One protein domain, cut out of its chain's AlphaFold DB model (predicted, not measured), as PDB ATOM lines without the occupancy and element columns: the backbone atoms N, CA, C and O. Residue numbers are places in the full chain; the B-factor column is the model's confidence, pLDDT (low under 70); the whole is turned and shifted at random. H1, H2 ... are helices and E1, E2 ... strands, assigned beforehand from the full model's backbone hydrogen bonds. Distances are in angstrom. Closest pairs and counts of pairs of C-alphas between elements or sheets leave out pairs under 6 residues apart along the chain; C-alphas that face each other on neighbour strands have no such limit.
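Overview. This is residues 3 to 112 of the 112 residues of an uncharacterized protein of Crocinitomicaceae bacterium (UniProt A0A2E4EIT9). A strongly twisted sheet of six strands curls round one helix, H1, which packs on one of its faces. Past the edge strand E3, the long loop of residues 39 to 64 and the small hairpin of E4 and E5 reach toward the same end of the longest axis. The printed part has 110 residues, with one named helix and eight named strands in the order E1 E2 H1 E3 E4 E5 E6 E7 E8; the large sheet runs E3 E2 E1 E6 E7 E8, antiparallel throughout. The class is mixed, helices and strands, with under half of the residues in named elements. The whole is compact, with a radius of gyration of the C-alphas of 14.2 A and spans of 43 by 32 by 23 A.

Arrangement. In the large sheet, E2 (residues 15 to 21) and E1 (residues 3 to 7) form a hairpin, with N 5 and O 18 at 2.8 A. E3 (residues 65 to 67) is an edge strand beside E2, with N 66 and O 19 at 2.8 A. On the other side of E1 comes E6 (residues 89 to 93), with N 4 and O 91 at 2.8 A. E6, E7 (residues 100 to 104) and E8 (residues 109 to 111) make a meander, each strand the antiparallel neighbour of the one before; N 90 and O 102 are 2.8 A apart, N 103 and O 110 also 2.8 A. E8 is the other edge strand. H1 (residues 28 to 38) is on one face of this sheet, two layers, a helix over a sheet. The closest C-alphas of H1 and E2 are those of Ala 35 and Phe 20, 6.4 A apart; those of H1 and E6 are Leu 32 and Ala 90, 7.5 A. H1 and E7 are near each other. In H1 every O i to N i+4 pair is within hydrogen-bond range. E4 (residues 72 to 74) and E5 (residues 77 to 79) form a hairpin, with N 79 and O 72 at 2.8 A; both are apart from H1 and from the six strands of the large sheet.

Along the chain. E1 begins at C-alpha 3, (216.840, 227.494, 110.017), and is 12.9 A long. E2, the longest strand, measures 18.4 A and H1 15.2 A, from C-alpha 28 at (222.621, 221.592, 114.600). E6 is 13.2 A and E7 13.1 A long; E3, E4, E5 and E8 have three residues each. E8 ends at C-alpha 111, (227.990, 230.356, 117.021).

Size, cuts and confidence. The C-alphas farthest apart are those of Asp 75 and Asp 96, 46.7 A. The printed part has no cut. The link from H1 to E3 is long, 26 residues. The mean pLDDT of the printed part is 96.2, and no printed residue is under 70.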
ATOM      1  N   ILE A   3     215.736 226.545 110.138       98.62
ATOM      2  CA  ILE A   3     216.840 227.494 110.017       98.62
ATOM      3  C   ILE A   3     216.388 228.657 109.148       98.62
ATOM      4  O   ILE A   3     215.904 228.454 108.039       98.62
ATOM      5  N   LEU A   4     216.582 229.881 109.624       98.75
ATOM      6  CA  LEU A   4     216.457 231.071 108.795       98.75
ATOM      7  C   LEU A   4     217.822 231.425 108.213       98.75
ATOM      8  O   LEU A   4     218.790 231.588 108.956       98.75
ATOM      9  N   ILE A   5     217.884 231.577 106.895       98.69
ATOM     10  CA  ILE A   5     219.092 231.951 106.163       98.69
ATOM     11  C   ILE A   5     219.085 233.457 105.939       98.69
ATOM     12  O   ILE A   5     218.125 234.022 105.403       98.69
ATOM     13  N   VAL A   6     220.164 234.110 106.361       98.56
ATOM     14  CA  VAL A   6     220.308 235.563 106.335       98.56
ATOM     15  C   VAL A   6     221.526 235.941 105.507       98.56
ATOM     16  O   VAL A   6     222.670 235.730 105.913       98.56
ATOM     17  N   HIS A   7     221.272 236.568 104.363       98.25
ATOM     18  CA  HIS A   7     222.315 237.177 103.553       98.25
ATOM     19  C   HIS A   7     222.793 238.461 104.224       98.25
ATOM     20  O   HIS A   7     222.024 239.397 104.432       98.25
ATOM     21  N   LYS A   8     224.073 238.494 104.581       96.56
ATOM     22  CA  LYS A   8     224.712 239.593 105.308       96.56
ATOM     23  C   LYS A   8     226.099 239.924 104.765       96.56
ATOM     24  O   LYS A   8     226.515 241.069 104.879       96.56
ATOM     25  N   ALA A   9     226.805 238.964 104.167       95.38
ATOM     26  CA  ALA A   9     228.213 239.114 103.799       95.38
ATOM     27  C   ALA A   9     228.505 240.314 102.877       95.38
ATOM     28  O   ALA A   9     229.536 240.968 103.020       95.38
ATOM     29  N   PHE A  10     227.595 240.599 101.945       93.31
ATOM     30  CA  PHE A  10     227.772 241.618 100.904       93.31
ATOM     31  C   PHE A  10     226.687 242.698 100.919       93.31
ATOM     32  O   PHE A  10     226.734 243.620 100.109       93.31
ATOM     33  N   GLU A  11     225.720 242.580 101.828       88.44
ATOM     34  CA  GLU A  11     224.575 243.483 101.897       88.44
ATOM     35  C   GLU A  11     224.847 244.602 102.906       88.44
ATOM     36  O   GLU A  11     225.450 244.368 103.954       88.44
ATOM     37  N   GLU A  12     224.355 245.816 102.640       90.81
ATOM     38  CA  GLU A  12     224.440 246.914 103.618       90.81
ATOM     39  C   GLU A  12     223.688 246.584 104.914       90.81
ATOM     40  O   GLU A  12     224.093 246.991 106.005       90.81
ATOM     41  N   GLN A  13     222.586 245.840 104.789       93.12
ATOM     42  CA  GLN A  13     221.784 245.362 105.906       93.12
ATOM     43  C   GLN A  13     221.496 243.864 105.756       93.12
ATOM     44  O   GLN A  13     221.211 243.406 104.646       93.12
ATOM     45  N   PRO A  14     221.517 243.091 106.861       96.00
ATOM     46  CA  PRO A  14     221.158 241.681 106.825       96.00
ATOM     47  C   PRO A  14     219.745 241.482 106.265       96.00
ATOM     48  O   PRO A  14     218.796 242.121 106.719       96.00
ATOM     49  N   THR A  15     219.601 240.566 105.314       97.31
ATOM     50  CA  THR A  15     218.332 240.253 104.654       97.31
ATOM     51  C   THR A  15     217.959 238.801 104.910       97.31
ATOM     52  O   THR A  15     218.722 237.895 104.580       97.31
ATOM     53  N   LEU A  16     216.773 238.567 105.478       98.12
ATOM     54  CA  LEU A  16     216.190 237.228 105.557       98.12
ATOM     55  C   LEU A  16     215.827 236.762 104.146       98.12
ATOM     56  O   LEU A  16     214.939 237.339 103.518       98.12
ATOM     57  N   VAL A  17     216.496 235.720 103.658       98.25
ATOM     58  CA  VAL A  17     216.292 235.237 102.287       98.25
ATOM     59  C   VAL A  17     215.476 233.966 102.209       98.25
ATOM     60  O   VAL A  17     214.748 233.795 101.233       98.25
ATOM     61  N   ALA A  18     215.562 233.099 103.212       98.56
ATOM     62  CA  ALA A  18     214.865 231.826 103.194       98.56
ATOM     63  C   ALA A  18     214.693 231.225 104.587       98.56
ATOM     64  O   ALA A  18     215.398 231.575 105.532       98.56
ATOM     65  N   GLU A  19     213.766 230.286 104.666       98.69
ATOM     66  CA  GLU A  19     213.607 229.320 105.743       98.69
ATOM     67  C   GLU A  19     213.918 227.924 105.185       98.69
ATOM     68  O   GLU A  19     213.506 227.596 104.071       98.69
ATOM     69  N   PHE A  20     214.655 227.117 105.944       98.75
ATOM     70  CA  PHE A  20     214.982 225.730 105.630       98.75
ATOM     71  C   PHE A  20     214.409 224.801 106.702       98.75
ATOM     72  O   PHE A  20     214.713 224.945 107.893       98.75
ATOM     73  N   ASP A  21     213.592 223.838 106.278       98.50
ATOM     74  CA  ASP A  21     213.080 222.779 107.139       98.50
ATOM     75  C   ASP A  21     214.168 221.727 107.402       98.50
ATOM     76  O   ASP A  21     214.527 220.919 106.542       98.50
ATOM     77  N   ALA A  22     214.669 221.728 108.636       98.00
ATOM     78  CA  ALA A  22     215.642 220.767 109.135       98.00
ATOM     79  C   ALA A  22     215.015 219.785 110.137       98.00
ATOM     80  O   ALA A  22     215.678 219.305 111.053       98.00
ATOM     81  N   SER A  23     213.718 219.489 110.020       97.06
ATOM     82  CA  SER A  23     213.011 218.552 110.906       97.06
ATOM     83  C   SER A  23     213.510 217.105 110.832       97.06
ATOM     84  O   SER A  23     213.206 216.321 111.727       97.06
ATOM     85  N   PHE A  24     214.310 216.763 109.818       97.06
ATOM     86  CA  PHE A  24     214.909 215.439 109.652       97.06
ATOM     87  C   PHE A  24     216.035 215.128 110.656       97.06
ATOM     88  O   PHE A  24     216.375 213.958 110.816       97.06
ATOM     89  N   THR A  25     216.605 216.134 111.329       96.94
ATOM     90  CA  THR A  25     217.679 215.951 112.316       96.94
ATOM     91  C   THR A  25     217.485 216.845 113.544       96.94
ATOM     92  O   THR A  25     216.742 217.831 113.527       96.94
ATOM     93  N   THR A  26     218.145 216.478 114.641       96.06
ATOM     94  CA  THR A  26     218.308 217.322 115.836       96.06
ATOM     95  C   THR A  26     219.748 217.799 116.020       96.06
ATOM     96  O   THR A  26     220.001 218.561 116.947       96.06
ATOM     97  N   ASP A  27     220.682 217.354 115.175       96.94
ATOM     98  CA  ASP A  27     222.062 217.837 115.164       96.94
ATOM     99  C   ASP A  27     222.129 219.180 114.420       96.94
ATOM    100  O   ASP A  27     221.765 219.284 113.245       96.94
ATOM    101  N   VAL A  28     222.552 220.226 115.131       97.00
ATOM    102  CA  VAL A  28     222.621 221.592 114.600       97.00
ATOM    103  C   VAL A  28     223.660 221.704 113.485       97.00
ATOM    104  O   VAL A  28     223.395 222.389 112.500       97.00
ATOM    105  N   GLU A  29     224.807 221.029 113.591       96.75
ATOM    106  CA  GLU A  29     225.855 221.113 112.568       96.75
ATOM    107  C   GLU A  29     225.421 220.400 111.282       96.75
ATOM    108  O   GLU A  29     225.529 220.972 110.198       96.75
ATOM    109  N   GLU A  30     224.810 219.215 111.393       98.00
ATOM    110  CA  GLU A  30     224.251 218.494 110.236       98.00
ATOM    111  C   GLU A  30     223.165 219.319 109.523       98.00
ATOM    112  O   GLU A  30     223.096 219.367 108.287       98.00
ATOM    113  N   ALA A  31     222.313 219.993 110.297       98.12
ATOM    114  CA  ALA A  31     221.270 220.852 109.761       98.12
ATOM    115  C   ALA A  31     221.834 222.092 109.059       98.12
ATOM    116  O   ALA A  31     221.363 222.444 107.974       98.12
ATOM    117  N   LEU A  32     222.840 222.732 109.655       98.56
ATOM    118  CA  LEU A  32     223.536 223.880 109.082       98.56
ATOM    119  C   LEU A  32     224.233 223.507 107.766       98.56
ATOM    120  O   LEU A  32     224.040 224.193 106.762       98.56
ATOM    121  N   ASP A  33     224.964 222.394 107.720       98.31
ATOM    122  CA  ASP A  33     225.638 221.925 106.503       98.31
ATOM    123  C   ASP A  33     224.646 221.539 105.401       98.31
ATOM    124  O   ASP A  33     224.845 221.861 104.226       98.31
ATOM    125  N   SER A  34     223.524 220.922 105.773       98.25
ATOM    126  CA  SER A  34     222.444 220.622 104.830       98.25
ATOM    127  C   SER A  34     221.831 221.891 104.246       98.25
ATOM    128  O   SER A  34     221.619 221.967 103.035       98.25
ATOM    129  N   ALA A  35     221.584 222.906 105.080       98.50
ATOM    130  CA  ALA A  35     221.079 224.195 104.629       98.50
ATOM    131  C   ALA A  35     222.098 224.924 103.739       98.50
ATOM    132  O   ALA A  35     221.714 225.516 102.730       98.50
ATOM    133  N   TYR A  36     223.395 224.847 104.062       98.38
ATOM    134  CA  TYR A  36     224.463 225.405 103.230       98.38
ATOM    135  C   TYR A  36     224.447 224.806 101.829       98.38
ATOM    136  O   TYR A  36     224.390 225.561 100.862       98.38
ATOM    137  N   ILE A  37     224.456 223.471 101.723       97.50
ATOM    138  CA  ILE A  37     224.443 222.751 100.442       97.50
ATOM    139  C   ILE A  37     223.184 223.097  99.647       97.50
ATOM    140  O   ILE A  37     223.279 223.420  98.465       97.50
ATOM    141  N   ALA A  38     222.019 223.074 100.299       98.06
ATOM    142  CA  ALA A  38     220.738 223.349  99.654       98.06
ATOM    143  C   ALA A  38     220.613 224.802  99.163       98.06
ATOM    144  O   ALA A  38     219.795 225.084  98.299       98.06
ATOM    145  N   THR A  39     221.436 225.722  99.676       98.44
ATOM    146  CA  THR A  39     221.461 227.138  99.276       98.44
ATOM    147  C   THR A  39     222.677 227.498  98.416       98.44
ATOM    148  O   THR A  39     223.106 228.655  98.380       98.44
ATOM    149  N   GLN A  40     223.241 226.520  97.697       98.31
ATOM    150  CA  GLN A  40     224.249 226.751  96.662       98.31
ATOM    151  C   GLN A  40     223.630 226.724  95.260       98.31
ATOM    152  O   GLN A  40     222.814 225.868  94.938       98.31
ATOM    153  N   ASN A  41     224.070 227.641  94.396       97.00
ATOM    154  CA  ASN A  41     223.813 227.579  92.957       97.00
ATOM    155  C   ASN A  41     224.865 226.666  92.299       97.00
ATOM    156  O   ASN A  41     225.948 227.131  91.938       97.00
ATOM    157  N   MET A  42     224.574 225.370  92.184       94.62
ATOM    158  CA  MET A  42     225.488 224.360  91.635       94.62
ATOM    159  C   MET A  42     225.192 224.076  90.162       94.62
ATOM    160  O   MET A  42     226.076 224.198  89.315       94.62
ATOM    161  N   MET A  43     223.951 223.703  89.853       92.69
ATOM    162  CA  MET A  43     223.500 223.336  88.503       92.69
ATOM    163  C   MET A  43     222.396 224.264  87.980       92.69
ATOM    164  O   MET A  43     221.976 224.150  86.827       92.69
ATOM    165  N   GLY A  44     221.914 225.177  88.817       93.50
ATOM    166  CA  GLY A  44     220.792 226.059  88.563       93.50
ATOM    167  C   GLY A  44     220.758 227.195  89.578       93.50
ATOM    168  O   GLY A  44     221.756 227.888  89.787       93.50
ATOM    169  N   SER A  45     219.591 227.420  90.184       96.69
ATOM    170  CA  SER A  45     219.519 228.284  91.357       96.69
ATOM    171  C   SER A  45     218.574 227.741  92.406       96.69
ATOM    172  O   SER A  45     217.405 227.489  92.114       96.69
ATOM    173  N   TRP A  46     219.062 227.659  93.642       98.12
ATOM    174  CA  TRP A  46     218.300 227.172  94.791       98.12
ATOM    175  C   TRP A  46     217.033 227.991  95.075       98.12
ATOM    176  O   TRP A  46     216.038 227.485  95.583       98.12
ATOM    177  N   SER A  47     217.071 229.277  94.728       97.81
ATOM    178  CA  SER A  47     215.984 230.229  94.981       97.81
ATOM    179  C   SER A  47     214.920 230.279  93.879       97.81
ATOM    180  O   SER A  47     213.908 230.969  94.016       97.81
ATOM    181  N   MET A  48     215.152 229.579  92.766       96.25
ATOM    182  CA  MET A  48     214.215 229.490  91.649       96.25
ATOM    183  C   MET A  48     213.281 228.290  91.830       96.25
ATOM    184  O   MET A  48     213.572 227.346  92.561       96.25
ATOM    185  N   GLY A  49     212.146 228.304  91.132       95.00
ATOM    186  CA  GLY A  49     211.184 227.203  91.181       95.00
ATOM    187  C   GLY A  49     211.741 225.864  90.676       95.00
ATOM    188  O   GLY A  49     212.846 225.768  90.142       95.00
ATOM    189  N   LYS A  50     210.919 224.816  90.801       96.69
ATOM    190  CA  LYS A  50     211.244 223.427  90.419       96.69
ATOM    191  C   LYS A  50     211.637 223.241  88.946       96.69
ATOM    192  O   LYS A  50     212.279 222.253  88.597       96.69
ATOM    193  N   GLN A  51     211.216 224.149  88.074       96.25
ATOM    194  CA  GLN A  51     211.497 224.119  86.641       96.25
ATOM    195  C   GLN A  51     211.811 225.531  86.156       96.25
ATOM    196  O   GLN A  51     211.276 226.507  86.689       96.25
ATOM    197  N   PHE A  52     212.659 225.626  85.138       91.12
ATOM    198  CA  PHE A  52     212.899 226.868  84.412       91.12
ATOM    199  C   PHE A  52     211.804 227.116  83.365       91.12
ATOM    200  O   PHE A  52     210.969 226.251  83.096       91.12
ATOM    201  N   GLU A  53     211.804 228.307  82.763       87.94
ATOM    202  CA  GLU A  53     210.799 228.717  81.768       87.94
ATOM    203  C   GLU A  53     210.759 227.807  80.530       87.94
ATOM    204  O   GLU A  53     209.714 227.662  79.901       87.94
ATOM    205  N   ASP A  54     211.879 227.164  80.198       90.81
ATOM    206  CA  ASP A  54     211.993 226.209  79.091       90.81
ATOM    207  C   ASP A  54     211.492 224.791  79.443       90.81
ATOM    208  O   ASP A  54     211.522 223.893  78.600       90.81
ATOM    209  N   GLY A  55     211.014 224.581  80.675       93.38
ATOM    210  CA  GLY A  55     210.547 223.295  81.190       93.38
ATOM    211  C   GLY A  55     211.657 222.379  81.711       93.38
ATOM    212  O   GLY A  55     211.358 221.287  82.205       93.38
ATOM    213  N   THR A  56     212.925 222.795  81.644       95.00
ATOM    214  CA  THR A  56     214.044 222.016  82.180       95.00
ATOM    215  C   THR A  56     213.945 221.954  83.711       95.00
ATOM    216  O   THR A  56     213.740 222.989  84.355       95.00
ATOM    217  N   PRO A  57     214.083 220.767  84.336       96.38
ATOM    218  CA  PRO A  57     214.103 220.646  85.791       96.38
ATOM    219  C   PRO A  57     215.260 221.431  86.422       96.38
ATOM    220  O   PRO A  57     216.405 221.323  85.981       96.38
ATOM    221  N   ASN A  58     214.966 222.174  87.488       97.19
ATOM    222  CA  ASN A  58     215.974 222.837  88.305       97.19
ATOM    223  C   ASN A  58     216.540 221.837  89.319       97.19
ATOM    224  O   ASN A  58     215.828 221.395  90.217       97.19
ATOM    225  N   GLN A  59     217.811 221.469  89.166       96.56
ATOM    226  CA  GLN A  59     218.464 220.479  90.032       96.56
ATOM    227  C   GLN A  59     218.806 221.017  91.424       96.56
ATOM    228  O   GLN A  59     219.014 220.218  92.331       96.56
ATOM    229  N   ASP A  60     218.818 222.339  91.598       97.75
ATOM    230  CA  ASP A  60     219.091 222.977  92.888       97.75
ATOM    231  C   ASP A  60     217.794 223.260  93.674       97.75
ATOM    232  O   ASP A  60     217.842 223.808  94.770       97.75
ATOM    233  N   PHE A  61     216.619 222.913  93.128       97.81
ATOM    234  CA  PHE A  61     215.355 223.062  93.847       97.81
ATOM    235  C   PHE A  61     215.269 222.061  95.005       97.81
ATOM    236  O   PHE A  61     215.323 220.848  94.791       97.81
ATOM    237  N   ASP A  62     215.030 222.572  96.210       98.00
ATOM    238  CA  ASP A  62     214.813 221.779  97.414       98.00
ATOM    239  C   ASP A  62     213.466 222.150  98.049       98.00
ATOM    240  O   ASP A  62     213.215 223.308  98.376       98.00
ATOM    241  N   GLU A  63     212.584 221.165  98.233       97.94
ATOM    242  CA  GLU A  63     211.250 221.384  98.810       97.94
ATOM    243  C   GLU A  63     211.276 221.791 100.289       97.94
ATOM    244  O   GLU A  63     210.283 222.311 100.800       97.94
ATOM    245  N   ARG A  64     212.412 221.595 100.966       98.38
ATOM    246  CA  ARG A  64     212.642 222.051 102.341       98.38
ATOM    247  C   ARG A  64     212.883 223.556 102.415       98.38
ATOM    248  O   ARG A  64     212.853 224.107 103.512       98.38
ATOM    249  N   ILE A  65     213.143 224.218 101.285       98.44
ATOM    250  CA  ILE A  65     213.402 225.655 101.227       98.44
ATOM    251  C   ILE A  65     212.116 226.423 100.939       98.44
ATOM    252  O   ILE A  65     211.410 226.193  99.956       98.44
ATOM    253  N   LYS A  66     211.886 227.454 101.747       98.44
ATOM    254  CA  LYS A  66     210.913 228.506 101.487       98.44
ATOM    255  C   LYS A  66     211.633 229.838 101.322       98.44
ATOM    256  O   LYS A  66     212.180 230.379 102.275       98.44
ATOM    257  N   VAL A  67     211.609 230.383 100.110       98.19
ATOM    258  CA  VAL A  67     212.237 231.673  99.788       98.19
ATOM    259  C   VAL A  67     211.357 232.832 100.274       98.19
ATOM    260  O   VAL A  67     210.140 232.831 100.079       98.19
ATOM    261  N   HIS A  68     211.978 233.831 100.899       97.12
ATOM    262  CA  HIS A  68     211.330 235.035 101.429       97.12
ATOM    263  C   HIS A  68     211.730 236.316 100.698       97.12
ATOM    264  O   HIS A  68     210.912 237.231 100.591       97.12
ATOM    265  N   ALA A  69     212.969 236.399 100.210       95.25
ATOM    266  CA  ALA A  69     213.439 237.584  99.505       95.25
ATOM    267  C   ALA A  69     212.918 237.620  98.057       95.25
ATOM    268  O   ALA A  69     212.820 236.574  97.409       95.25
ATOM    269  N   PRO A  70     212.592 238.812  97.523       94.12
ATOM    270  CA  PRO A  70     212.219 238.950  96.124       94.12
ATOM    271  C   PRO A  70     213.409 238.632  95.215       94.12
ATOM    272  O   PRO A  70     214.556 238.953  95.527       94.12
ATOM    273  N   LEU A  71     213.118 238.033  94.063       94.81
ATOM    274  CA  LEU A  71     214.114 237.784  93.028       94.81
ATOM    275  C   LEU A  71     214.411 239.065  92.243       94.81
ATOM    276  O   LEU A  71     213.529 239.903  92.033       94.81
ATOM    277  N   HIS A  72     215.656 239.204  91.789       91.50
ATOM    278  CA  HIS A  72     216.076 240.356  90.993       91.50
ATOM    279  C   HIS A  72     215.560 240.224  89.562       91.50
ATOM    280  O   HIS A  72     215.690 239.164  88.949       91.50
ATOM    281  N   ILE A  73     215.002 241.302  89.014       93.94
ATOM    282  CA  ILE A  73     214.532 241.348  87.626       93.94
ATOM    283  C   ILE A  73     215.323 242.418  86.889       93.94
ATOM    284  O   ILE A  73     215.308 243.590  87.267       93.94
ATOM    285  N   GLN A  74     215.976 242.019  85.804       93.44
ATOM    286  CA  GLN A  74     216.724 242.918  84.937       93.44
ATOM    287  C   GLN A  74     216.470 242.555  83.479       93.44
ATOM    288  O   GLN A  74     216.538 241.388  83.103       93.44
ATOM    289  N   ASP A  75     216.130 243.559  82.669       93.50
ATOM    290  CA  ASP A  75     215.833 243.411  81.238       93.50
ATOM    291  C   ASP A  75     214.780 242.326  80.932       93.50
ATOM    292  O   ASP A  75     214.864 241.598  79.945       93.50
ATOM    293  N   GLY A  76     213.775 242.201  81.809       90.12
ATOM    294  CA  GLY A  76     212.698 241.211  81.690       90.12
ATOM    295  C   GLY A  76     213.091 239.784  82.086       90.12
ATOM    296  O   GLY A  76     212.245 238.897  82.036       90.12
ATOM    297  N   LYS A  77     214.339 239.558  82.511       90.12
ATOM    298  CA  LYS A  77     214.826 238.271  83.005       90.12
ATOM    299  C   LYS A  77     214.867 238.258  84.531       90.12
ATOM    300  O   LYS A  77     215.392 239.181  85.153       90.12
ATOM    301  N   THR A  78     214.336 237.189  85.119       93.06
ATOM    302  CA  THR A  78     214.410 236.936  86.563       93.06
ATOM    303  C   THR A  78     215.702 236.195  86.898       93.06
ATOM    304  O   THR A  78     216.061 235.223  86.229       93.06
ATOM    305  N   TYR A  79     216.396 236.645  87.938       93.12
ATOM    306  CA  TYR A  79     217.636 236.064  88.437       93.12
ATOM    307  C   TYR A  79     217.429 235.518  89.846       93.12
ATOM    308  O   TYR A  79     216.836 236.176  90.702       93.12
ATOM    309  N   GLY A  80     217.957 234.317  90.079       95.75
ATOM    310  CA  GLY A  80     218.013 233.734  91.411       95.75
ATOM    311  C   GLY A  80     218.907 234.535  92.361       95.75
ATOM    312  O   GLY A  80     219.779 235.301  91.942       95.75
ATOM    313  N   LEU A  81     218.696 234.331  93.654       97.38
ATOM    314  CA  LEU A  81     219.558 234.807  94.724       97.38
ATOM    315  C   LEU A  81     220.950 234.166  94.620       97.38
ATOM    316  O   LEU A  81     221.126 233.057  94.108       97.38
ATOM    317  N   ARG A  82     221.957 234.873  95.139       97.00
ATOM    318  CA  ARG A  82     223.311 234.327  95.300       97.00
ATOM    319  C   ARG A  82     223.320 233.129  96.258       97.00
ATOM    320  O   ARG A  82     222.392 232.952  97.044       97.00
ATOM    321  N   SER A  83     224.390 232.342  96.221       98.06
ATOM    322  CA  SER A  83     224.613 231.293  97.215       98.06
ATOM    323  C   SER A  83     224.850 231.863  98.618       98.06
ATOM    324  O   SER A  83     225.381 232.977  98.761       98.06
ATOM    325  N   THR A  84     224.559 231.059  99.643       98.31
ATOM    326  CA  THR A  84     225.060 231.294 101.006       98.31
ATOM    327  C   THR A  84     226.585 231.333 100.988       98.31
ATOM    328  O   THR A  84     227.225 230.486 100.365       98.31
ATOM    329  N   SER A  85     227.167 232.339 101.636       98.06
ATOM    330  CA  SER A  85     228.596 232.663 101.580       98.06
ATOM    331  C   SER A  85     229.180 232.927 102.969       98.06
ATOM    332  O   SER A  85     228.461 233.280 103.903       98.06
ATOM    333  N   MET A  86     230.507 232.833 103.090       97.81
ATOM    334  CA  MET A  86     231.228 233.244 104.300       97.81
ATOM    335  C   MET A  86     230.813 234.663 104.723       97.81
ATOM    336  O   MET A  86     230.855 235.594 103.919       97.81
ATOM    337  N   GLY A  87     230.446 234.827 105.994       97.44
ATOM    338  CA  GLY A  87     229.938 236.072 106.573       97.44
ATOM    339  C   GLY A  87     228.409 236.187 106.606       97.44
ATOM    340  O   GLY A  87     227.891 237.083 107.278       97.44
ATOM    341  N   ASP A  88     227.682 235.292 105.931       98.56
ATOM    342  CA  ASP A  88     226.238 235.136 106.117       98.56
ATOM    343  C   ASP A  88     225.921 234.486 107.466       98.56
ATOM    344  O   ASP A  88     226.792 233.904 108.118       98.56
ATOM    345  N   ALA A  89     224.664 234.601 107.888       98.44
ATOM    346  CA  ALA A  89     224.208 234.066 109.160       98.44
ATOM    347  C   ALA A  89     223.063 233.064 108.987       98.44
ATOM    348  O   ALA A  89     222.238 233.173 108.078       98.44
ATOM    349  N   ALA A  90     222.998 232.120 109.915       98.56
ATOM    350  CA  ALA A  90     221.916 231.173 110.092       98.56
ATOM    351  C   ALA A  90     221.318 231.363 111.489       98.56
ATOM    352  O   ALA A  90     222.039 231.351 112.489       98.56
ATOM    353  N   VAL A  91     220.001 231.552 111.563       98.62
ATOM    354  CA  VAL A  91     219.263 231.560 112.831       98.62
ATOM    355  C   VAL A  91     218.591 230.207 112.986       98.62
ATOM    356  O   VAL A  91     217.661 229.882 112.252       98.62
ATOM    357  N   VAL A  92     219.087 229.410 113.920       98.50
ATOM    358  CA  VAL A  92     218.638 228.044 114.172       98.50
ATOM    359  C   VAL A  92     217.612 228.056 115.297       98.50
ATOM    360  O   VAL A  92     217.817 228.696 116.331       98.50
ATOM    361  N   PHE A  93     216.528 227.310 115.105       98.00
ATOM    362  CA  PHE A  93     215.501 227.046 116.110       98.00
ATOM    363  C   PHE A  93     215.529 225.551 116.469       98.00
ATOM    364  O   PHE A  93     214.860 224.746 115.795       98.00
ATOM    365  N   PRO A  94     216.330 225.160 117.483       95.25
ATOM    366  CA  PRO A  94     216.470 223.773 117.911       95.25
ATOM    367  C   PRO A  94     215.143 223.145 118.346       95.25
ATOM    368  O   PRO A  94     214.192 223.829 118.727       95.25
ATOM    369  N   ALA A  95     215.067 221.815 118.282       89.56
ATOM    370  CA  ALA A  95     213.848 221.079 118.626       89.56
ATOM    371  C   ALA A  95     213.515 221.117 120.131       89.56
ATOM    372  O   ALA A  95     212.345 221.039 120.501       89.56
ATOM    373  N   ASP A  96     214.528 221.246 120.985       89.31
ATOM    374  CA  ASP A  96     214.419 221.388 122.441       89.31
ATOM    375  C   ASP A  96     214.121 222.830 122.892       89.31
ATOM    376  O   ASP A  96     213.885 223.079 124.076       89.31
ATOM    377  N   GLY A  97     214.032 223.761 121.939       87.38
ATOM    378  CA  GLY A  97     213.696 225.160 122.159       87.38
ATOM    379  C   GLY A  97     214.917 226.078 122.216       87.38
ATOM    380  O   GLY A  97     216.066 225.654 122.226       87.38
ATOM    381  N   GLY A  98     214.650 227.384 122.239       93.62
ATOM    382  CA  GLY A  98     215.687 228.412 122.159       93.62
ATOM    383  C   GLY A  98     215.941 228.897 120.733       93.62
ATOM    384  O   GLY A  98     215.215 228.562 119.797       93.62
ATOM    385  N   VAL A  99     216.944 229.762 120.603       97.25
ATOM    386  CA  VAL A  99     217.364 230.369 119.338       97.25
ATOM    387  C   VAL A  99     218.879 230.480 119.361       97.25
ATOM    388  O   VAL A  99     219.452 230.972 120.335       97.25
ATOM    389  N   GLU A 100     219.523 230.040 118.290       97.75
ATOM    390  CA  GLU A 100     220.966 230.156 118.117       97.75
ATOM    391  C   GLU A 100     221.273 230.919 116.838       97.75
ATOM    392  O   GLU A 100     220.590 230.752 115.832       97.75
ATOM    393  N   VAL A 101     222.309 231.751 116.864       98.19
ATOM    394  CA  VAL A 101     222.779 232.454 115.673       98.19
ATOM    395  C   VAL A 101     224.177 231.952 115.355       98.19
ATOM    396  O   VAL A 101     225.030 231.858 116.236       98.19
ATOM    397  N   TRP A 102     224.396 231.615 114.093       98.56
ATOM    398  CA  TRP A 102     225.640 231.055 113.589       98.56
ATOM    399  C   TRP A 102     226.092 231.847 112.372       98.56
ATOM    400  O   TRP A 102     225.277 232.168 111.513       98.56
ATOM    401  N   ASN A 103     227.381 232.152 112.277       98.38
ATOM    402  CA  ASN A 103     227.973 232.702 111.064       98.38
ATOM    403  C   ASN A 103     228.567 231.572 110.223       98.38
ATOM    404  O   ASN A 103     229.221 230.676 110.763       98.38
ATOM    405  N   CYS A 104     228.380 231.658 108.908       98.19
ATOM    406  CA  CYS A 104     229.121 230.863 107.941       98.19
ATOM    407  C   CYS A 104     230.565 231.379 107.903       98.19
ATOM    408  O   CYS A 104     230.807 232.554 107.614       98.19
ATOM    409  N   GLU A 105     231.525 230.523 108.228       97.75
ATOM    410  CA  GLU A 105     232.948 230.858 108.241       97.75
ATOM    411  C   GLU A 105     233.644 230.271 107.006       97.75
ATOM    412  O   GLU A 105     233.040 229.580 106.190       97.75
ATOM    413  N   MET A 106     234.947 230.533 106.856       94.56
ATOM    414  CA  MET A 106     235.740 229.933 105.773       94.56
ATOM    415  C   MET A 106     235.656 228.398 105.775       94.56
ATOM    416  O   MET A 106     235.716 227.773 104.719       94.56
ATOM    417  N   ILE A 107     235.545 227.803 106.966       93.38
ATOM    418  CA  ILE A 107     235.329 226.375 107.169       93.38
ATOM    419  C   ILE A 107     234.287 226.226 108.278       93.38
ATOM    420  O   ILE A 107     234.542 226.618 109.418       93.38
ATOM    421  N   GLY A 108     233.141 225.640 107.936       95.94
ATOM    422  CA  GLY A 108     232.068 225.339 108.877       95.94
ATOM    423  C   GLY A 108     231.377 226.583 109.436       95.94
ATOM    424  O   GLY A 108     231.196 227.592 108.749       95.94
ATOM    425  N   TRP A 109     230.979 226.486 110.703       98.25
ATOM    426  CA  TRP A 109     230.083 227.436 111.345       98.25
ATOM    427  C   TRP A 109     230.610 227.892 112.696       98.25
ATOM    428  O   TRP A 109     231.229 227.129 113.440       98.25
ATOM    429  N   LYS A 110     230.320 229.145 113.048       98.12
ATOM    430  CA  LYS A 110     230.648 229.706 114.358       98.12
ATOM    431  C   LYS A 110     229.422 230.318 115.014       98.12
ATOM    432  O   LYS A 110     228.872 231.295 114.510       98.12
ATOM    433  N   ARG A 111     229.044 229.787 116.174       97.25
ATOM    434  CA  ARG A 111     227.990 230.356 117.021       97.25
ATOM    435  C   ARG A 111     228.399 231.734 117.554       97.25
ATOM    436  O   ARG A 111     229.555 231.915 117.950       97.25
ATOM    437  N   VAL A 112     227.459 232.682 117.574       93.44
ATOM    438  CA  VAL A 112     227.638 234.058 118.080       93.44
ATOM    439  C   VAL A 112     226.726 234.394 119.249       93.44
ATOM    440  O   VAL A 112     225.647 233.774 119.374       93.44
TER     441      VAL A 112